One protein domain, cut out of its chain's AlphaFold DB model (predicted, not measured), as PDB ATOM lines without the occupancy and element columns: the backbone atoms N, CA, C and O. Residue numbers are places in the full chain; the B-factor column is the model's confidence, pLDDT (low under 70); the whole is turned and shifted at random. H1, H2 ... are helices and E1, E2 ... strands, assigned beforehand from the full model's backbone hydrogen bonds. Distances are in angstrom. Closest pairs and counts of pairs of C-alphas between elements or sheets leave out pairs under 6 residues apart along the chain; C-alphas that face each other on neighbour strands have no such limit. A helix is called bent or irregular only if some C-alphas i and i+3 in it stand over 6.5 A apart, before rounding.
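Overview. This is residues 95 to 234 of the 484 residues of an uncharacterized protein of Opitutae bacterium (UniProt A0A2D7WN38). Helix H4 stands in the middle of a line of helices: H1 and H2, a hairpin, pack on one side of it, H5 packs on the other, and H6 packs on H5 at the far end. Residues 133 to 139, of which 133 and 134 belong to the short strand E1, stick out from this body as an arm, and after H6 an unnamed tail, residues 212 to 234, runs outward and folds back. The printed part has 140 residues with six named helices and one named strand, in the order H1, H2, E1, H3, H4, H5, H6; the class is mostly helix, though under half of the residues, 66, are in named elements. The whole is compact, with a radius of gyration of the C-alphas of 16.1 A and spans of 45 by 43 by 27 A.

Along the chain. H1, residues 95 to 104, begins at C-alpha 95 (29.256, 21.592, -16.154) and is 14.4 A long. H2, residues 111 to 128, is the longest helix at 24.7 A; it has a kink of 25 degrees near residue 118 and is irregular, with C-alphas 113 and 116 7.7 A apart. E1 is residues 132 to 134, and H3 is residues 146 to 150. H4, residues 156 to 165, is 14.3 A long and begins at C-alpha 156 (25.310, 24.375, -34.221). H5, residues 172 to 179, is 10.3 A long. H6, residues 200 to 211, is 15.7 A long, ends at C-alpha 211 (43.193, 36.098, -28.933), and is irregular, with C-alphas 202 and 205 7.2 A apart.

Arrangement. H4 is the hub, touching three helices. It touches H1 at a steep tilt of 54 degrees, opposite ways, the closest C-alphas being those of Ala 99 and Lys 164, 4.8 A apart. It touches H2 at a steep tilt of 57 degrees, the same way, closest at the C-alphas of Ala 121 and Phe 158, 4.6 A. H1 and H2 form a helical hairpin at a shallow tilt of 20 degrees; H2 touches H1 with residues 118 to 126 alone, closest at the C-alphas of Val 96 and Asn 126, 6.2 A. H4 and H5 form a helical hairpin at a shallow tilt of 24 degrees, closest at the C-alphas of Ser 163 and Gly 172, 5.2 A. H5 and H6 form a third, at a steep tilt of 41 degrees; H6 touches H5 with residues 206 to 210 alone, closest at the C-alphas of Leu 175 and Tyr 210, 5.8 A. H3 touches no helix, and E1 pairs with no named strand. Every O i to N i+4 pair is within hydrogen-bond range in H1, H4 and H5; in H2 it is 12 of 14, in H3 0 of 1, with 2 of 2 O i to N i+3 pairs within range, and in H6 2 of 8, with 5 of 9.

Size, cuts and confidence. The C-alphas farthest apart, those of Ala 112 and Ile 219, are 46.8 A apart. The printed part has no cut. The links E1 to H3 and H5 to H6 are long, of 11 and 20 residues. Mean pLDDT of the printed part is 85.0; residues 190 to 196 and 216 to 225 are under 70.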
ATOM      1  N   ASP A  95      28.699  20.580 -15.253       86.56
ATOM      2  CA  ASP A  95      29.256  21.592 -16.154       86.56
ATOM      3  C   ASP A  95      28.604  21.555 -17.548       86.56
ATOM      4  O   ASP A  95      28.261  22.599 -18.107       86.56
ATOM      5  N   VAL A  96      28.380  20.356 -18.107       90.00
ATOM      6  CA  VAL A  96      27.664  20.190 -19.385       90.00
ATOM      7  C   VAL A  96      26.202  20.606 -19.236       90.00
ATOM      8  O   VAL A  96      25.657  21.256 -20.131       90.00
ATOM      9  N   PHE A  97      25.574  20.313 -18.095       83.94
ATOM     10  CA  PHE A  97      24.225  20.784 -17.795       83.94
ATOM     11  C   PHE A  97      24.173  22.319 -17.748       83.94
ATOM     12  O   PHE A  97      23.383  22.927 -18.467       83.94
ATOM     13  N   ALA A  98      25.069  22.966 -16.997       83.00
ATOM     14  CA  ALA A  98      25.165  24.424 -16.918       83.00
ATOM     15  C   ALA A  98      25.437  25.082 -18.287       83.00
ATOM     16  O   ALA A  98      24.826  26.101 -18.615       83.00
ATOM     17  N   ALA A  99      26.286  24.489 -19.130       91.25
ATOM     18  CA  ALA A  99      26.487  24.944 -20.507       91.25
ATOM     19  C   ALA A  99      25.206  24.814 -21.355       91.25
ATOM     20  O   ALA A  99      24.824  25.755 -22.052       91.25
ATOM     21  N   THR A 100      24.488  23.692 -21.233       88.50
ATOM     22  CA  THR A 100      23.196  23.445 -21.905       88.50
ATOM     23  C   THR A 100      22.150  24.498 -21.518       88.50
ATOM     24  O   THR A 100      21.441  25.019 -22.381       88.50
ATOM     25  N   LEU A 101      22.093  24.879 -20.235       80.00
ATOM     26  CA  LEU A 101      21.224  25.951 -19.738       80.00
ATOM     27  C   LEU A 101      21.523  27.302 -20.392       80.00
ATOM     28  O   LEU A 101      20.600  27.986 -20.839       80.00
ATOM     29  N   LYS A 102      22.805  27.674 -20.478       87.38
ATOM     30  CA  LYS A 102      23.243  28.922 -21.119       87.38
ATOM     31  C   LYS A 102      22.866  28.960 -22.607       87.38
ATOM     32  O   LYS A 102      22.489  30.024 -23.085       87.38
ATOM     33  N   VAL A 103      22.914  27.827 -23.323       90.38
ATOM     34  CA  VAL A 103      22.463  27.743 -24.730       90.38
ATOM     35  C   VAL A 103      20.943  27.874 -24.848       90.38
ATOM     36  O   VAL A 103      20.471  28.626 -25.699       90.38
ATOM     37  N   LYS A 104      20.158  27.225 -23.972       84.00
ATOM     38  CA  LYS A 104      18.692  27.413 -23.933       84.00
ATOM     39  C   LYS A 104      18.306  28.879 -23.678       84.00
ATOM     40  O   LYS A 104      17.294  29.344 -24.189       84.00
ATOM     41  N   GLY A 105      19.104  29.602 -22.891       82.25
ATOM     42  CA  GLY A 105      18.901  31.019 -22.582       82.25
ATOM     43  C   GLY A 105      19.239  32.007 -23.708       82.25
ATOM     44  O   GLY A 105      19.112  33.207 -23.488       82.25
ATOM     45  N   MET A 106      19.689  31.548 -24.881       86.62
ATOM     46  CA  MET A 106      20.008  32.420 -26.017       86.62
ATOM     47  C   MET A 106      18.747  32.853 -26.779       86.62
ATOM     48  O   MET A 106      17.874  32.031 -27.043       86.62
ATOM     49  N   ASP A 107      18.702  34.104 -27.251       86.31
ATOM     50  CA  ASP A 107      17.584  34.645 -28.050       86.31
ATOM     51  C   ASP A 107      17.303  33.858 -29.349       86.31
ATOM     52  O   ASP A 107      16.199  33.909 -29.890       86.31
ATOM     53  N   SER A 108      18.296  33.127 -29.865       84.06
ATOM     54  CA  SER A 108      18.172  32.251 -31.037       84.06
ATOM     55  C   SER A 108      17.629  30.849 -30.719       84.06
ATOM     56  O   SER A 108      17.430  30.055 -31.640       84.06
ATOM     57  N   PHE A 109      17.375  30.509 -29.451       83.62
ATOM     58  CA  PHE A 109      16.782  29.228 -29.073       83.62
ATOM     59  C   PHE A 109      15.250  29.261 -29.204       83.62
ATOM     60  O   PHE A 109      14.559  29.970 -28.475       83.62
ATOM     61  N   VAL A 110      14.695  28.427 -30.091       85.12
ATOM     62  CA  VAL A 110      13.248  28.205 -30.210       85.12
ATOM     63  C   VAL A 110      12.947  26.768 -29.799       85.12
ATOM     64  O   VAL A 110      13.316  25.823 -30.492       85.12
ATOM     65  N   ALA A 111      12.275  26.587 -28.658       78.69
ATOM     66  CA  ALA A 111      12.087  25.270 -28.038       78.69
ATOM     67  C   ALA A 111      11.409  24.238 -28.959       78.69
ATOM     68  O   ALA A 111      11.802  23.076 -28.971       78.69
ATOM     69  N   ALA A 112      10.430  24.671 -29.761       79.25
ATOM     70  CA  ALA A 112       9.717  23.804 -30.700       79.25
ATOM     71  C   ALA A 112      10.614  23.224 -31.812       79.25
ATOM     72  O   ALA A 112      10.308  22.153 -32.330       79.25
ATOM     73  N   ASP A 113      11.717  23.908 -32.137       81.94
ATOM     74  CA  ASP A 113      12.567  23.608 -33.293       81.94
ATOM     75  C   ASP A 113      13.950  23.057 -32.882       81.94
ATOM     76  O   ASP A 113      14.536  22.242 -33.594       81.94
ATOM     77  N   HIS A 114      14.486  23.473 -31.725       88.56
ATOM     78  CA  HIS A 114      15.891  23.242 -31.340       88.56
ATOM     79  C   HIS A 114      16.099  22.256 -30.171       88.56
ATOM     80  O   HIS A 114      17.228  21.821 -29.934       88.56
ATOM     81  N   GLN A 115      15.044  21.869 -29.443       85.75
ATOM     82  CA  GLN A 115      15.151  21.056 -28.220       85.75
ATOM     83  C   GLN A 115      15.856  19.700 -28.437       85.75
ATOM     84  O   GLN A 115      16.731  19.322 -27.653       85.75
ATOM     85  N   THR A 116      15.526  18.981 -29.514       87.12
ATOM     86  CA  THR A 116      16.165  17.694 -29.852       87.12
ATOM     87  C   THR A 116      17.654  17.868 -30.143       87.12
ATOM     88  O   THR A 116      18.479  17.153 -29.580       87.12
ATOM     89  N   ALA A 117      18.011  18.867 -30.956       89.75
ATOM     90  CA  ALA A 117      19.394  19.149 -31.336       89.75
ATOM     91  C   ALA A 117      20.273  19.477 -30.118       89.75
ATOM     92  O   ALA A 117      21.387  18.962 -30.011       89.75
ATOM     93  N   LEU A 118      19.749  20.264 -29.170       90.50
ATOM     94  CA  LEU A 118      20.433  20.580 -27.916       90.50
ATOM     95  C   LEU A 118      20.547  19.356 -26.981       90.50
ATOM     96  O   LEU A 118      21.543  19.217 -26.276       90.50
ATOM     97  N   THR A 119      19.576  18.437 -27.003       87.69
ATOM     98  CA  THR A 119      19.626  17.179 -26.226       87.69
ATOM     99  C   THR A 119      20.725  16.243 -26.739       87.69
ATOM    100  O   THR A 119      21.513  15.707 -25.953       87.69
ATOM    101  N   GLU A 120      20.816  16.070 -28.060       91.19
ATOM    102  CA  GLU A 120      21.881  15.284 -28.693       91.19
ATOM    103  C   GLU A 120      23.259  15.920 -28.463       91.19
ATOM    104  O   GLU A 120      24.200  15.225 -28.081       91.19
ATOM    105  N   ALA A 121      23.360  17.245 -28.615       94.19
ATOM    106  CA  ALA A 121      24.571  18.017 -28.353       94.19
ATOM    107  C   ALA A 121      25.075  17.862 -26.908       94.19
ATOM    108  O   ALA A 121      26.263  17.629 -26.699       94.19
ATOM    109  N   ALA A 122      24.187  17.944 -25.911       92.31
ATOM    110  CA  ALA A 122      24.546  17.757 -24.505       92.31
ATOM    111  C   ALA A 122      25.002  16.319 -24.205       92.31
ATOM    112  O   ALA A 122      25.986  16.111 -23.495       92.31
ATOM    113  N   THR A 123      24.338  15.323 -24.799       91.81
ATOM    114  CA  THR A 123      24.719  13.906 -24.668       91.81
ATOM    115  C   THR A 123      26.108  13.649 -25.263       91.81
ATOM    116  O   THR A 123      26.949  13.000 -24.638       91.81
ATOM    117  N   LEU A 124      26.377  14.204 -26.449       95.31
ATOM    118  CA  LEU A 124      27.680  14.142 -27.105       95.31
ATOM    119  C   LEU A 124      28.757  14.846 -26.268       95.31
ATOM    120  O   LEU A 124      29.782  14.234 -25.963       95.31
ATOM    121  N   ALA A 125      28.506  16.087 -25.846       95.88
ATOM    122  CA  ALA A 125      29.422  16.864 -25.018       95.88
ATOM    123  C   ALA A 125      29.800  16.115 -23.737       95.88
ATOM    124  O   ALA A 125      30.979  16.020 -23.428       95.88
ATOM    125  N   ASN A 126      28.844  15.482 -23.053       93.38
ATOM    126  CA  ASN A 126      29.117  14.678 -21.861       93.38
ATOM    127  C   ASN A 126      30.096  13.513 -22.112       93.38
ATOM    128  O   ASN A 126      30.926  13.210 -21.258       93.38
ATOM    129  N   SER A 127      30.042  12.883 -23.292       93.75
ATOM    130  CA  SER A 127      30.942  11.775 -23.659       93.75
ATOM    131  C   SER A 127      32.371  12.214 -24.015       93.75
ATOM    132  O   SER A 127      33.328  11.458 -23.813       93.75
ATOM    133  N   LEU A 128      32.524  13.433 -24.544       96.25
ATOM    134  CA  LEU A 128      33.816  14.002 -24.934       96.25
ATOM    135  C   LEU A 128      34.470  14.710 -23.738       96.25
ATOM    136  O   LEU A 128      35.607  14.400 -23.381       96.25
ATOM    137  N   LEU A 129      33.707  15.577 -23.070       96.12
ATOM    138  CA  LEU A 129      34.081  16.404 -21.920       96.12
ATOM    139  C   LEU A 129      33.987  15.620 -20.599       96.12
ATOM    140  O   LEU A 129      33.353  16.037 -19.632       96.12
ATOM    141  N   THR A 130      34.621  14.449 -20.577       94.81
ATOM    142  CA  THR A 130      34.892  13.673 -19.361       94.81
ATOM    143  C   THR A 130      36.350  13.883 -18.957       94.81
ATOM    144  O   THR A 130      37.220  13.938 -19.830       94.81
ATOM    145  N   ASP A 131      36.631  13.968 -17.656       97.44
ATOM    146  CA  ASP A 131      38.004  14.027 -17.139       97.44
ATOM    147  C   ASP A 131      38.807  12.781 -17.533       97.44
ATOM    148  O   ASP A 131      38.310  11.651 -17.471       97.44
ATOM    149  N   ARG A 132      40.067  12.974 -17.937       97.62
ATOM    150  CA  ARG A 132      40.965  11.899 -18.382       97.62
ATOM    151  C   ARG A 132      42.225  11.855 -17.528       97.62
ATOM    152  O   ARG A 132      42.804  12.887 -17.205       97.62
ATOM    153  N   SER A 133      42.704  10.646 -17.247       97.88
ATOM    154  CA  SER A 133      44.083  10.407 -16.819       97.88
ATOM    155  C   SER A 133      44.746   9.532 -17.874       97.88
ATOM    156  O   SER A 133      44.247   8.447 -18.153       97.88
ATOM    157  N   ILE A 134      45.814  10.031 -18.499       98.44
ATOM    158  CA  ILE A 134      46.499   9.384 -19.622       98.44
ATOM    159  C   ILE A 134      47.904   8.989 -19.169       98.44
ATOM    160  O   ILE A 134      48.808   9.821 -19.085       98.44
ATOM    161  N   THR A 135      48.079   7.702 -18.879       98.06
ATOM    162  CA  THR A 135      49.357   7.092 -18.464       98.06
ATOM    163  C   THR A 135      49.923   6.144 -19.525       98.06
ATOM    164  O   THR A 135      51.114   5.821 -19.523       98.06
ATOM    165  N   SER A 136      49.066   5.710 -20.450       98.00
ATOM    166  CA  SER A 136      49.335   4.704 -21.467       98.00
ATOM    167  C   SER A 136      48.521   4.949 -22.743       98.00
ATOM    168  O   SER A 136      47.524   5.672 -22.737       98.00
ATOM    169  N   THR A 137      48.899   4.299 -23.847       97.81
ATOM    170  CA  THR A 137      48.173   4.374 -25.131       97.81
ATOM    171  C   THR A 137      46.694   3.992 -25.029       97.81
ATOM    172  O   THR A 137      45.878   4.519 -25.776       97.81
ATOM    173  N   THR A 138      46.326   3.079 -24.123       97.06
ATOM    174  CA  THR A 138      44.930   2.640 -23.943       97.06
ATOM    175  C   THR A 138      44.049   3.656 -23.226       97.06
ATOM    176  O   THR A 138      42.830   3.505 -23.247       97.06
ATOM    177  N   ASP A 139      44.649   4.678 -22.617       97.56
ATOM    178  CA  ASP A 139      43.933   5.733 -21.902       97.56
ATOM    179  C   ASP A 139      43.531   6.892 -22.837       97.56
ATOM    180  O   ASP A 139      42.740   7.759 -22.455       97.56
ATOM    181  N   LEU A 140      44.063   6.917 -24.069       96.38
ATOM    182  CA  LEU A 140      43.689   7.897 -25.085       96.38
ATOM    183  C   LEU A 140      42.214   7.709 -25.495       96.38
ATOM    184  O   LEU A 140      41.811   6.597 -25.851       96.38
ATOM    185  N   PRO A 141      41.398   8.778 -25.494       95.25
ATOM    186  CA  PRO A 141      40.030   8.718 -25.993       95.25
ATOM    187  C   PRO A 141      39.999   8.528 -27.517       95.25
ATOM    188  O   PRO A 141      40.941   8.875 -28.229       95.25
ATOM    189  N   SER A 142      38.875   8.023 -28.032       94.00
ATOM    190  CA  SER A 142      38.610   7.986 -29.474       94.00
ATOM    191  C   SER A 142      38.729   9.384 -30.082       94.00
ATOM    192  O   SER A 142      38.136  10.334 -29.570       94.00
ATOM    193  N   SER A 143      39.464   9.503 -31.186       95.38
ATOM    194  CA  SER A 143      39.708  10.801 -31.809       95.38
ATOM    195  C   SER A 143      38.489  11.331 -32.570       95.38
ATOM    196  O   SER A 143      37.849  10.605 -33.331       95.38
ATOM    197  N   VAL A 144      38.222  12.623 -32.407       94.56
ATOM    198  CA  VAL A 144      37.313  13.427 -33.227       94.56
ATOM    199  C   VAL A 144      38.077  13.922 -34.459       94.56
ATOM    200  O   VAL A 144      39.251  14.289 -34.371       94.56
ATOM    201  N   THR A 145      37.416  13.909 -35.612       91.88
ATOM    202  CA  THR A 145      37.940  14.312 -36.931       91.88
ATOM    203  C   THR A 145      36.850  15.056 -37.706       91.88
ATOM    204  O   THR A 145      35.702  15.083 -37.263       91.88
ATOM    205  N   VAL A 146      37.166  15.617 -38.879       86.94
ATOM    206  CA  VAL A 146      36.156  16.251 -39.753       86.94
ATOM    207  C   VAL A 146      34.995  15.299 -40.094       86.94
ATOM    208  O   VAL A 146      33.832  15.693 -40.031       86.94
ATOM    209  N   ASP A 147      35.291  14.014 -40.329       86.50
ATOM    210  CA  ASP A 147      34.289  12.981 -40.631       86.50
ATOM    211  C   ASP A 147      33.298  12.771 -39.476       86.50
ATOM    212  O   ASP A 147      32.140  12.406 -39.698       86.50
ATOM    213  N   SER A 148      33.715  13.037 -38.229       88.94
ATOM    214  CA  SER A 148      32.851  12.929 -37.048       88.94
ATOM    215  C   SER A 148      31.646  13.870 -37.110       88.94
ATOM    216  O   SER A 148      30.603  13.543 -36.550       88.94
ATOM    217  N   PHE A 149      31.737  14.986 -37.840       86.50
ATOM    218  CA  PHE A 149      30.653  15.967 -37.972       86.50
ATOM    219  C   PHE A 149      29.477  15.479 -38.838       86.50
ATOM    220  O   PHE A 149      28.454  16.156 -38.923       86.50
ATOM    221  N   THR A 150      29.591  14.288 -39.438       82.19
ATOM    222  CA  THR A 150      28.472  13.588 -40.093       82.19
ATOM    223  C   THR A 150      27.557  12.845 -39.107       82.19
ATOM    224  O   THR A 150      26.479  12.394 -39.498       82.19
ATOM    225  N   ALA A 151      27.962  12.692 -37.840       82.44
ATOM    226  CA  ALA A 151      27.201  11.979 -36.816       82.44
ATOM    227  C   ALA A 151      26.209  12.882 -36.050       82.44
ATOM    228  O   ALA A 151      26.393  14.093 -35.932       82.44
ATOM    229  N   SER A 152      25.170  12.268 -35.470       84.12
ATOM    230  CA  SER A 152      24.197  12.936 -34.590       84.12
ATOM    231  C   SER A 152      24.867  13.688 -33.432       84.12
ATOM    232  O   SER A 152      25.921  13.286 -32.939       84.12
ATOM    233  N   GLY A 153      24.245  14.781 -32.987       87.56
ATOM    234  CA  GLY A 153      24.792  15.680 -31.965       87.56
ATOM    235  C   GLY A 153      25.848  16.687 -32.443       87.56
ATOM    236  O   GLY A 153      25.979  17.725 -31.805       87.56
ATOM    237  N   TYR A 154      26.549  16.470 -33.564       90.94
ATOM    238  CA  TYR A 154      27.494  17.455 -34.119       90.94
ATOM    239  C   TYR A 154      26.756  18.530 -34.943       90.94
ATOM    240  O   TYR A 154      26.723  18.513 -36.175       90.94
ATOM    241  N   ASN A 155      26.129  19.473 -34.240       90.88
ATOM    242  CA  ASN A 155      25.293  20.548 -34.790       90.88
ATOM    243  C   ASN A 155      25.706  21.939 -34.254       90.88
ATOM    244  O   ASN A 155      26.613  22.059 -33.425       90.88
ATOM    245  N   ILE A 156      25.044  23.008 -34.713       90.69
ATOM    246  CA  ILE A 156      25.310  24.375 -34.221       90.69
ATOM    247  C   ILE A 156      25.064  24.498 -32.702       90.69
ATOM    248  O   ILE A 156      25.806  25.217 -32.023       90.69
ATOM    249  N   ALA A 157      24.080  23.784 -32.135       92.44
ATOM    250  CA  ALA A 157      23.843  23.772 -30.687       92.44
ATOM    251  C   ALA A 157      25.055  23.237 -29.900       92.44
ATOM    252  O   ALA A 157      25.384  23.785 -28.850       92.44
ATOM    253  N   PHE A 158      25.749  22.219 -30.417       94.50
ATOM    254  CA  PHE A 158      26.944  21.640 -29.799       94.50
ATOM    255  C   PHE A 158      28.111  22.621 -29.727       94.50
ATOM    256  O   PHE A 158      28.701  22.766 -28.662       94.50
ATOM    257  N   VAL A 159      28.410  23.361 -30.796       93.25
ATOM    258  CA  VAL A 159      29.516  24.337 -30.760       93.25
ATOM    259  C   VAL A 159      29.184  25.523 -29.845       93.25
ATOM    260  O   VAL A 159      30.045  25.988 -29.100       93.25
ATOM    261  N   ASN A 160      27.917  25.952 -29.797       93.94
ATOM    262  CA  ASN A 160      27.467  26.921 -28.793       93.94
ATOM    263  C   ASN A 160      27.598  26.366 -27.364       93.94
ATOM    264  O   ASN A 160      28.037  27.087 -26.473       93.94
ATOM    265  N   LEU A 161      27.287  25.086 -27.136       95.44
ATOM    266  CA  LEU A 161      27.468  24.430 -25.837       95.44
ATOM    267  C   LEU A 161      28.951  24.382 -25.443       95.44
ATOM    268  O   LEU A 161      29.272  24.775 -24.325       95.44
ATOM    269  N   LEU A 162      29.852  23.998 -26.355       95.69
ATOM    270  CA  LEU A 162      31.304  24.042 -26.134       95.69
ATOM    271  C   LEU A 162      31.772  25.448 -25.723       95.69
ATOM    272  O   LEU A 162      32.521  25.584 -24.758       95.69
ATOM    273  N   SER A 163      31.268  26.492 -26.386       94.62
ATOM    274  CA  SER A 163      31.521  27.888 -26.008       94.62
ATOM    275  C   SER A 163      31.053  28.195 -24.583       94.62
ATOM    276  O   SER A 163      31.832  28.626 -23.738       94.62
ATOM    277  N   LYS A 164      29.788  27.886 -24.266       93.50
ATOM    278  CA  LYS A 164      29.189  28.137 -22.943       93.50
ATOM    279  C   LYS A 164      29.793  27.299 -21.809       93.50
ATOM    280  O   LYS A 164      29.620  27.661 -20.637       93.50
ATOM    281  N   TYR A 165      30.470  26.205 -22.153       94.88
ATOM    282  CA  TYR A 165      31.265  25.364 -21.260       94.88
ATOM    283  C   TYR A 165      32.651  25.965 -20.955       94.88
ATOM    284  O   TYR A 165      33.196  25.687 -19.893       94.88
ATOM    285  N   GLY A 166      33.198  26.797 -21.851       92.56
ATOM    286  CA  GLY A 166      34.574  27.315 -21.787       92.56
ATOM    287  C   GLY A 166      35.580  26.545 -22.654       92.56
ATOM    288  O   GLY A 166      36.749  26.906 -22.703       92.56
ATOM    289  N   ALA A 167      35.138  25.539 -23.418       93.62
ATOM    290  CA  ALA A 167      36.005  24.655 -24.211       93.62
ATOM    291  C   ALA A 167      36.728  25.342 -25.393       93.62
ATOM    292  O   ALA A 167      37.482  24.695 -26.116       93.62
ATOM    293  N   ILE A 168      36.458  26.631 -25.616       89.12
ATOM    294  CA  ILE A 168      37.024  27.476 -26.679       89.12
ATOM    295  C   ILE A 168      37.679  28.734 -26.050       89.12
ATOM    296  O   ILE A 168      37.859  29.748 -26.716       89.12
ATOM    297  N   GLY A 169      38.029  28.685 -24.757       84.88
ATOM    298  CA  GLY A 169      38.602  29.808 -24.007       84.88
ATOM    299  C   GLY A 169      37.627  30.976 -23.793       84.88
ATOM    300  O   GLY A 169      36.466  30.932 -24.207       84.88
ATOM    301  N   GLU A 170      38.106  32.044 -23.150       83.56
ATOM    302  CA  GLU A 170      37.280  33.194 -22.738       83.56
ATOM    303  C   GLU A 170      36.595  33.904 -23.924       83.56
ATOM    304  O   GLU A 170      35.404  34.215 -23.875       83.56
ATOM    305  N   ASN A 171      37.311  34.083 -25.040       87.94
ATOM    306  CA  ASN A 171      36.781  34.713 -26.256       87.94
ATOM    307  C   ASN A 171      35.918  33.772 -27.122       87.94
ATOM    308  O   ASN A 171      35.467  34.174 -28.200       87.94
ATOM    309  N   GLY A 172      35.671  32.534 -26.675       89.38
ATOM    310  CA  GLY A 172      34.925  31.521 -27.424       89.38
ATOM    311  C   GLY A 172      33.565  32.013 -27.920       89.38
ATOM    312  O   GLY A 172      33.214  31.786 -29.074       89.38
ATOM    313  N   ASP A 173      32.842  32.782 -27.099       90.25
ATOM    314  CA  ASP A 173      31.523  33.321 -27.451       90.25
ATOM    315  C   ASP A 173      31.569  34.325 -28.612       90.25
ATOM    316  O   ASP A 173      30.681  34.320 -29.467       90.25
ATOM    317  N   ALA A 174      32.606  35.166 -28.667       91.50
ATOM    318  CA  ALA A 174      32.803  36.113 -29.761       91.50
ATOM    319  C   ALA A 174      33.212  35.383 -31.047       91.50
ATOM    320  O   ALA A 174      32.646  35.637 -32.110       91.50
ATOM    321  N   LEU A 175      34.135  34.421 -30.932       90.06
ATOM    322  CA  LEU A 175      34.594  33.594 -32.046       90.06
ATOM    323  C   LEU A 175      33.444  32.789 -32.672       90.06
ATOM    324  O   LEU A 175      33.286  32.749 -33.890       90.06
ATOM    325  N   VAL A 176      32.609  32.172 -31.838       90.56
ATOM    326  CA  VAL A 176      31.460  31.362 -32.260       90.56
ATOM    327  C   VAL A 176      30.392  32.211 -32.943       90.56
ATOM    328  O   VAL A 176      29.834  31.771 -33.947       90.56
ATOM    329  N   ALA A 177      30.145  33.432 -32.461       88.44
ATOM    330  CA  ALA A 177      29.217  34.367 -33.098       88.44
ATOM    331  C   ALA A 177      29.712  34.899 -34.458       88.44
ATOM    332  O   ALA A 177      28.892  35.290 -35.288       88.44
ATOM    333  N   GLU A 178      31.027  34.921 -34.696       87.12
ATOM    334  CA  GLU A 178      31.618  35.332 -35.976       87.12
ATOM    335  C   GLU A 178      31.700  34.177 -36.991       87.12
ATOM    336  O   GLU A 178      31.525  34.390 -38.191       87.12
ATOM    337  N   ILE A 179      31.951  32.951 -36.516       82.19
ATOM    338  CA  ILE A 179      32.163  31.767 -37.362       82.19
ATOM    339  C   ILE A 179      30.863  31.010 -37.679       82.19
ATOM    340  O   ILE A 179      30.719  30.493 -38.788       82.19
ATOM    341  N   LEU A 180      29.920  30.892 -36.736       82.81
ATOM    342  CA  LEU A 180      28.697  30.115 -36.956       82.81
ATOM    343  C   LEU A 180      27.567  30.971 -37.523       82.81
ATOM    344  O   LEU A 180      27.121  31.946 -36.920       82.81
ATOM    345  N   THR A 181      27.007  30.511 -38.638       76.62
ATOM    346  CA  THR A 181      25.750  31.017 -39.199       76.62
ATOM    347  C   THR A 181      24.766  29.859 -39.364       76.62
ATOM    348  O   THR A 181      25.193  28.749 -39.670       76.62
ATOM    349  N   GLY A 182      23.467  30.085 -39.143       81.69
ATOM    350  CA  GLY A 182      22.426  29.048 -39.257       81.69
ATOM    351  C   GLY A 182      21.554  28.888 -38.006       81.69
ATOM    352  O   GLY A 182      21.638  29.679 -37.065       81.69
ATOM    353  N   ALA A 183      20.689  27.876 -38.020       87.81
ATOM    354  CA  ALA A 183      19.809  27.484 -36.921       87.81
ATOM    355  C   ALA A 183      20.464  26.411 -36.032       87.81
ATOM    356  O   ALA A 183      21.302  25.635 -36.482       87.81
ATOM    357  N   MET A 184      20.087  26.320 -34.753       88.56
ATOM    358  CA  MET A 184      20.785  25.440 -33.795       88.56
ATOM    359  C   MET A 184      20.726  23.944 -34.152       88.56
ATOM    360  O   MET A 184      21.583  23.171 -33.723       88.56
ATOM    361  N   ASN A 185      19.714  23.542 -34.921       88.69
ATOM    362  CA  ASN A 185      19.513  22.190 -35.431       88.69
ATOM    363  C   ASN A 185      20.232  21.899 -36.761       88.69
ATOM    364  O   ASN A 185      20.216  20.745 -37.188       88.69
ATOM    365  N   ASP A 186      20.872  22.888 -37.392       87.50
ATOM    366  CA  ASP A 186      21.688  22.663 -38.587       87.50
ATOM    367  C   ASP A 186      22.911  21.803 -38.228       87.50
ATOM    368  O   ASP A 186      23.591  22.031 -37.217       87.50
ATOM    369  N   THR A 187      23.199  20.794 -39.056       82.06
ATOM    370  CA  THR A 187      24.376  19.933 -38.871       82.06
ATOM    371  C   THR A 187      25.654  20.714 -39.170       82.06
ATOM    372  O   THR A 187      25.671  21.580 -40.046       82.06
ATOM    373  N   LEU A 188      26.759  20.401 -38.484       80.69
ATOM    374  CA  LEU A 188      28.044  21.040 -38.793       80.69
ATOM    375  C   LEU A 188      28.558  20.656 -40.186       80.69
ATOM    376  O   LEU A 188      29.271  21.443 -40.802       80.69
ATOM    377  N   TYR A 189      28.170  19.483 -40.700       73.75
ATOM    378  CA  TYR A 189      28.559  19.029 -42.035       73.75
ATOM    379  C   TYR A 189      27.841  19.779 -43.170       73.75
ATOM    380  O   TYR A 189      28.463  20.129 -44.170       73.75
ATOM    381  N   GLU A 190      26.542  20.053 -43.027       62.84
ATOM    382  CA  GLU A 190      25.764  20.792 -44.035       62.84
ATOM    383  C   GLU A 190      25.857  22.317 -43.855       62.84
ATOM    384  O   GLU A 190      25.400  23.073 -44.718       62.84
ATOM    385  N   ASN A 191      26.504  22.784 -42.781       66.81
ATOM    386  CA  ASN A 191      26.851  24.185 -42.588       66.81
ATOM    387  C   ASN A 191      27.913  24.627 -43.611       66.81
ATOM    388  O   ASN A 191      29.125  24.522 -43.398       66.81
ATOM    389  N   GLY A 192      27.429  25.136 -44.744       55.78
ATOM    390  CA  GLY A 192      28.232  25.445 -45.925       55.78
ATOM    391  C   GLY A 192      29.309  26.522 -45.758       55.78
ATOM    392  O   GLY A 192      30.056  26.735 -46.712       55.78
ATOM    393  N   ASP A 193      29.426  27.190 -44.606       61.97
ATOM    394  CA  ASP A 193      30.524  28.126 -44.322       61.97
ATOM    395  C   ASP A 193      31.604  27.539 -43.391       61.97
ATOM    396  O   ASP A 193      32.760  27.955 -43.463       61.97
ATOM    397  N   LEU A 194      31.288  26.532 -42.564       63.06
ATOM    398  CA  LEU A 194      32.288  25.918 -41.682       63.06
ATOM    399  C   LEU A 194      33.160  24.894 -42.421       63.06
ATOM    400  O   LEU A 194      34.380  24.942 -42.290       63.06
ATOM    401  N   LEU A 195      32.557  24.007 -43.226       62.12
ATOM    402  CA  LEU A 195      33.284  22.984 -43.997       62.12
ATOM    403  C   LEU A 195      33.761  23.438 -45.385       62.12
ATOM    404  O   LEU A 195      34.542  22.740 -46.025       62.12
ATOM    405  N   SER A 196      33.365  24.623 -45.862       67.81
ATOM    406  CA  SER A 196      33.947  25.209 -47.086       67.81
ATOM    407  C   SER A 196      35.331  25.837 -46.865       67.81
ATOM    408  O   SER A 196      35.929  26.368 -47.805       67.81
ATOM    409  N   LYS A 197      35.855  25.742 -45.637       80.31
ATOM    410  CA  LYS A 197      37.163  26.219 -45.182       80.31
ATOM    411  C   LYS A 197      38.106  25.018 -44.927       80.31
ATOM    412  O   LYS A 197      38.372  24.688 -43.777       80.31
ATOM    413  N   PRO A 198      38.618  24.330 -45.970       83.94
ATOM    414  CA  PRO A 198      39.349  23.062 -45.826       83.94
ATOM    415  C   PRO A 198      40.750  23.192 -45.206       83.94
ATOM    416  O   PRO A 198      41.425  22.182 -45.015       83.94
ATOM    417  N   SER A 199      41.227  24.407 -44.918       86.62
ATOM    418  CA  SER A 199      42.575  24.671 -44.407       86.62
ATOM    419  C   SER A 199      42.557  25.601 -43.199       86.62
ATOM    420  O   SER A 199      41.775  26.550 -43.149       86.62
ATOM    421  N   THR A 200      43.498  25.416 -42.270       86.38
ATOM    422  CA  THR A 200      43.782  26.365 -41.177       86.38
ATOM    423  C   THR A 200      44.000  27.794 -41.678       86.38
ATOM    424  O   THR A 200      43.615  28.746 -40.999       86.38
ATOM    425  N   ALA A 201      44.521  27.960 -42.901       83.38
ATOM    426  CA  ALA A 201      44.689  29.259 -43.549       83.38
ATOM    427  C   ALA A 201      43.363  30.039 -43.694       83.38
ATOM    428  O   ALA A 201      43.357  31.268 -43.662       83.38
ATOM    429  N   ASN A 202      42.228  29.341 -43.809       83.50
ATOM    430  CA  ASN A 202      40.906  29.955 -43.922       83.50
ATOM    431  C   ASN A 202      40.378  30.541 -42.600       83.50
ATOM    432  O   ASN A 202      39.436  31.330 -42.638       83.50
ATOM    433  N   TYR A 203      40.966  30.176 -41.456       83.12
ATOM    434  CA  TYR A 203      40.529  30.624 -40.128       83.12
ATOM    435  C   TYR A 203      41.427  31.719 -39.530       83.12
ATOM    436  O   TYR A 203      41.090  32.287 -38.495       83.12
ATOM    437  N   LEU A 204      42.539  32.071 -40.191       81.31
ATOM    438  CA  LEU A 204      43.499  33.076 -39.708       81.31
ATOM    439  C   LEU A 204      42.871  34.461 -39.482       81.31
ATOM    440  O   LEU A 204      43.311  35.189 -38.595       81.31
ATOM    441  N   GLY A 205      41.832  34.813 -40.248       81.62
ATOM    442  CA  GLY A 205      41.094  36.068 -40.074       81.62
ATOM    443  C   GLY A 205      40.411  36.192 -38.708       81.62
ATOM    444  O   GLY A 205      40.304  37.297 -38.186       81.62
ATOM    445  N   TYR A 206      40.033  35.066 -38.096       86.25
ATOM    446  CA  TYR A 206      39.376  35.020 -36.789       86.25
ATOM    447  C   TYR A 206      40.363  34.999 -35.612       86.25
ATOM    448  O   TYR A 206      39.944  35.023 -34.455       86.25
ATOM    449  N   LEU A 207      41.678  34.952 -35.874       84.88
ATOM    450  CA  LEU A 207      42.682  34.855 -34.813       84.88
ATOM    451  C   LEU A 207      42.640  36.073 -33.882       84.88
ATOM    452  O   LEU A 207      42.717  35.894 -32.674       84.88
ATOM    453  N   ALA A 208      42.436  37.280 -34.421       87.19
ATOM    454  CA  ALA A 208      42.289  38.496 -33.618       87.19
ATOM    455  C   ALA A 208      41.090  38.426 -32.653       87.19
ATOM    456  O   ALA A 208      41.189  38.883 -31.517       87.19
ATOM    457  N   THR A 209      39.977  37.830 -33.091       89.94
ATOM    458  CA  THR A 209      38.784  37.612 -32.263       89.94
ATOM    459  C   THR A 209      39.058  36.580 -31.170       89.94
ATOM    460  O   THR A 209      38.703  36.802 -30.019       89.94
ATOM    461  N   TYR A 210      39.745  35.482 -31.500       87.25
ATOM    462  CA  TYR A 210      40.092  34.429 -30.541       87.25
ATOM    463  C   TYR A 210      41.098  34.882 -29.466       87.25
ATOM    464  O   TYR A 210      40.943  34.563 -28.290       87.25
ATOM    465  N   THR A 211      42.122  35.649 -29.842       83.62
ATOM    466  CA  THR A 211      43.193  36.098 -28.933       83.62
ATOM    467  C   THR A 211      42.871  37.396 -28.185       83.62
ATOM    468  O   THR A 211      43.668  37.835 -27.358       83.62
ATOM    469  N   GLY A 212      41.760  38.065 -28.509       83.75
ATOM    470  CA  GLY A 212      41.433  39.397 -27.989       83.75
ATOM    471  C   GLY A 212      42.233  40.550 -28.621       83.75
ATOM    472  O   GLY A 212      42.110  41.688 -28.170       83.75
ATOM    473  N   GLY A 213      43.030  40.294 -29.667       79.19
ATOM    474  CA  GLY A 213      43.658  41.354 -30.468       79.19
ATOM    475  C   GLY A 213      44.964  40.993 -31.175       79.19
ATOM    476  O   GLY A 213      45.378  41.723 -32.073       79.19
ATOM    477  N   ALA A 214      45.611  39.884 -30.817       76.81
ATOM    478  CA  ALA A 214      46.806  39.410 -31.507       76.81
ATOM    479  C   ALA A 214      46.445  38.679 -32.810       76.81
ATOM    480  O   ALA A 214      45.662  37.728 -32.824       76.81
ATOM    481  N   SER A 215      47.057  39.085 -33.916       74.31
ATOM    482  CA  SER A 215      46.921  38.415 -35.207       74.31
ATOM    483  C   SER A 215      48.285  38.191 -35.843       74.31
ATOM    484  O   SER A 215      49.299  38.762 -35.436       74.31
ATOM    485  N   PHE A 216      48.310  37.413 -36.923       66.94
ATOM    486  CA  PHE A 216      49.354  37.617 -37.916       66.94
ATOM    487  C   PHE A 216      49.156  39.022 -38.517       66.94
ATOM    488  O   PHE A 216      48.023  39.403 -38.822       66.94
ATOM    489  N   GLY A 217      50.225  39.819 -38.607       59.69
ATOM    490  CA  GLY A 217      50.194  41.136 -39.264       59.69
ATOM    491  C   GLY A 217      50.138  40.989 -40.790       59.69
ATOM    492  O   GLY A 217      49.613  40.004 -41.298       59.69
ATOM    493  N   ASP A 218      50.812  41.871 -41.533       53.00
ATOM    494  CA  ASP A 218      51.033  41.717 -42.991       53.00
ATOM    495  C   ASP A 218      51.936  40.504 -43.362       53.00
ATOM    496  O   ASP A 218      52.540  40.462 -44.436       53.00
ATOM    497  N   ILE A 219      52.057  39.499 -42.479       49.03
ATOM    498  CA  ILE A 219      52.569  38.172 -42.828       49.03
ATOM    499  C   ILE A 219      51.587  37.588 -43.834       49.03
ATOM    500  O   ILE A 219      50.473  37.198 -43.498       49.03
ATOM    501  N   ASP A 220      52.058  37.604 -45.076       48.69
ATOM    502  CA  ASP A 220      51.357  37.318 -46.315       48.69
ATOM    503  C   ASP A 220      50.162  36.367 -46.143       48.69
ATOM    504  O   ASP A 220      50.325  35.204 -45.771       48.69
ATOM    505  N   SER A 221      48.956  36.817 -46.502       48.09
ATOM    506  CA  SER A 221      47.779  35.937 -46.612       48.09
ATOM    507  C   SER A 221      47.930  34.892 -47.730       48.09
ATOM    508  O   SER A 221      47.084  34.012 -47.886       48.09
ATOM    509  N   THR A 222      49.036  34.948 -48.483       54.28
ATOM    510  CA  THR A 222      49.509  33.901 -49.399       54.28
ATOM    511  C   THR A 222      50.516  32.919 -48.767       54.28
ATOM    512  O   THR A 222      50.982  31.996 -49.442       54.28
ATOM    513  N   SER A 223      50.854  33.064 -47.478       62.25
ATOM    514  CA  SER A 223      51.829  32.225 -46.769       62.25
ATOM    515  C   SER A 223      51.344  30.785 -46.614       62.25
ATOM    516  O   SER A 223      50.587  30.426 -45.713       62.25
ATOM    517  N   THR A 224      51.865  29.912 -47.474       65.81
ATOM    518  CA  THR A 224      51.566  28.469 -47.471       65.81
ATOM    519  C   THR A 224      52.149  27.692 -46.277       65.81
ATOM    520  O   THR A 224      52.008  26.473 -46.214       65.81
ATOM    521  N   VAL A 225      52.807  28.368 -45.326       69.25
ATOM    522  CA  VAL A 225      53.338  27.745 -44.099       69.25
ATOM    523  C   VAL A 225      52.212  27.436 -43.107       69.25
ATOM    524  O   VAL A 225      52.268  26.416 -42.427       69.25
ATOM    525  N   LEU A 226      51.168  28.272 -43.080       74.56
ATOM    526  CA  LEU A 226      49.996  28.151 -42.201       74.56
ATOM    527  C   LEU A 226      48.840  27.352 -42.846       74.56
ATOM    528  O   LEU A 226      47.708  27.406 -42.372       74.56
ATOM    529  N   ASP A 227      49.115  26.640 -43.944       80.62
ATOM    530  CA  ASP A 227      48.161  25.848 -44.733       80.62
ATOM    531  C   ASP A 227      48.245  24.358 -44.353       80.62
ATOM    532  O   ASP A 227      48.948  23.568 -44.993       80.62
ATOM    533  N   LEU A 228      47.537  23.986 -43.281       86.94
ATOM    534  CA  LEU A 228      47.293  22.608 -42.859       86.94
ATOM    535  C   LEU A 228      45.840  22.245 -43.188       86.94
ATOM    536  O   LEU A 228      44.916  22.956 -42.799       86.94
ATOM    537  N   GLN A 229      45.633  21.138 -43.901       89.44
ATOM    538  CA  GLN A 229      44.287  20.674 -44.246       89.44
ATOM    539  C   GLN A 229      43.562  20.173 -42.989       89.44
ATOM    540  O   GLN A 229      44.133  19.385 -42.234       89.44
ATOM    541  N   ILE A 230      42.315  20.603 -42.782       88.06
ATOM    542  CA  ILE A 230      41.513  20.262 -41.594       88.06
ATOM    543  C   ILE A 230      41.288  18.745 -41.490       88.06
ATOM    544  O   ILE A 230      41.372  18.190 -40.398       88.06
ATOM    545  N   ASP A 231      41.134  18.056 -42.621       89.50
ATOM    546  CA  ASP A 231      41.011  16.594 -42.722       89.50
ATOM    547  C   ASP A 231      42.221  15.831 -42.138       89.50
ATOM    548  O   ASP A 231      42.106  14.667 -41.754       89.50
ATOM    549  N   ASN A 232      43.389  16.480 -42.044       92.31
ATOM    550  CA  ASN A 232      44.601  15.916 -41.446       92.31
ATOM    551  C   ASN A 232      44.770  16.282 -39.956       92.31
ATOM    552  O   ASN A 232      45.822  15.994 -39.368       92.31
ATOM    553  N   ILE A 233      43.776  16.937 -39.351       93.44
ATOM    554  CA  ILE A 233      43.738  17.287 -37.931       93.44
ATOM    555  C   ILE A 233      42.809  16.313 -37.206       93.44
ATOM    556  O   ILE A 233      41.694  16.025 -37.639       93.44
ATOM    557  N   SER A 234      43.272  15.805 -36.069       96.38
ATOM    558  CA  SER A 234      42.489  14.939 -35.189       96.38
ATOM    559  C   SER A 234      42.655  15.367 -33.736       96.38
ATOM    560  O   SER A 234      43.720  15.846 -33.349       96.38
TER     561      SER A 234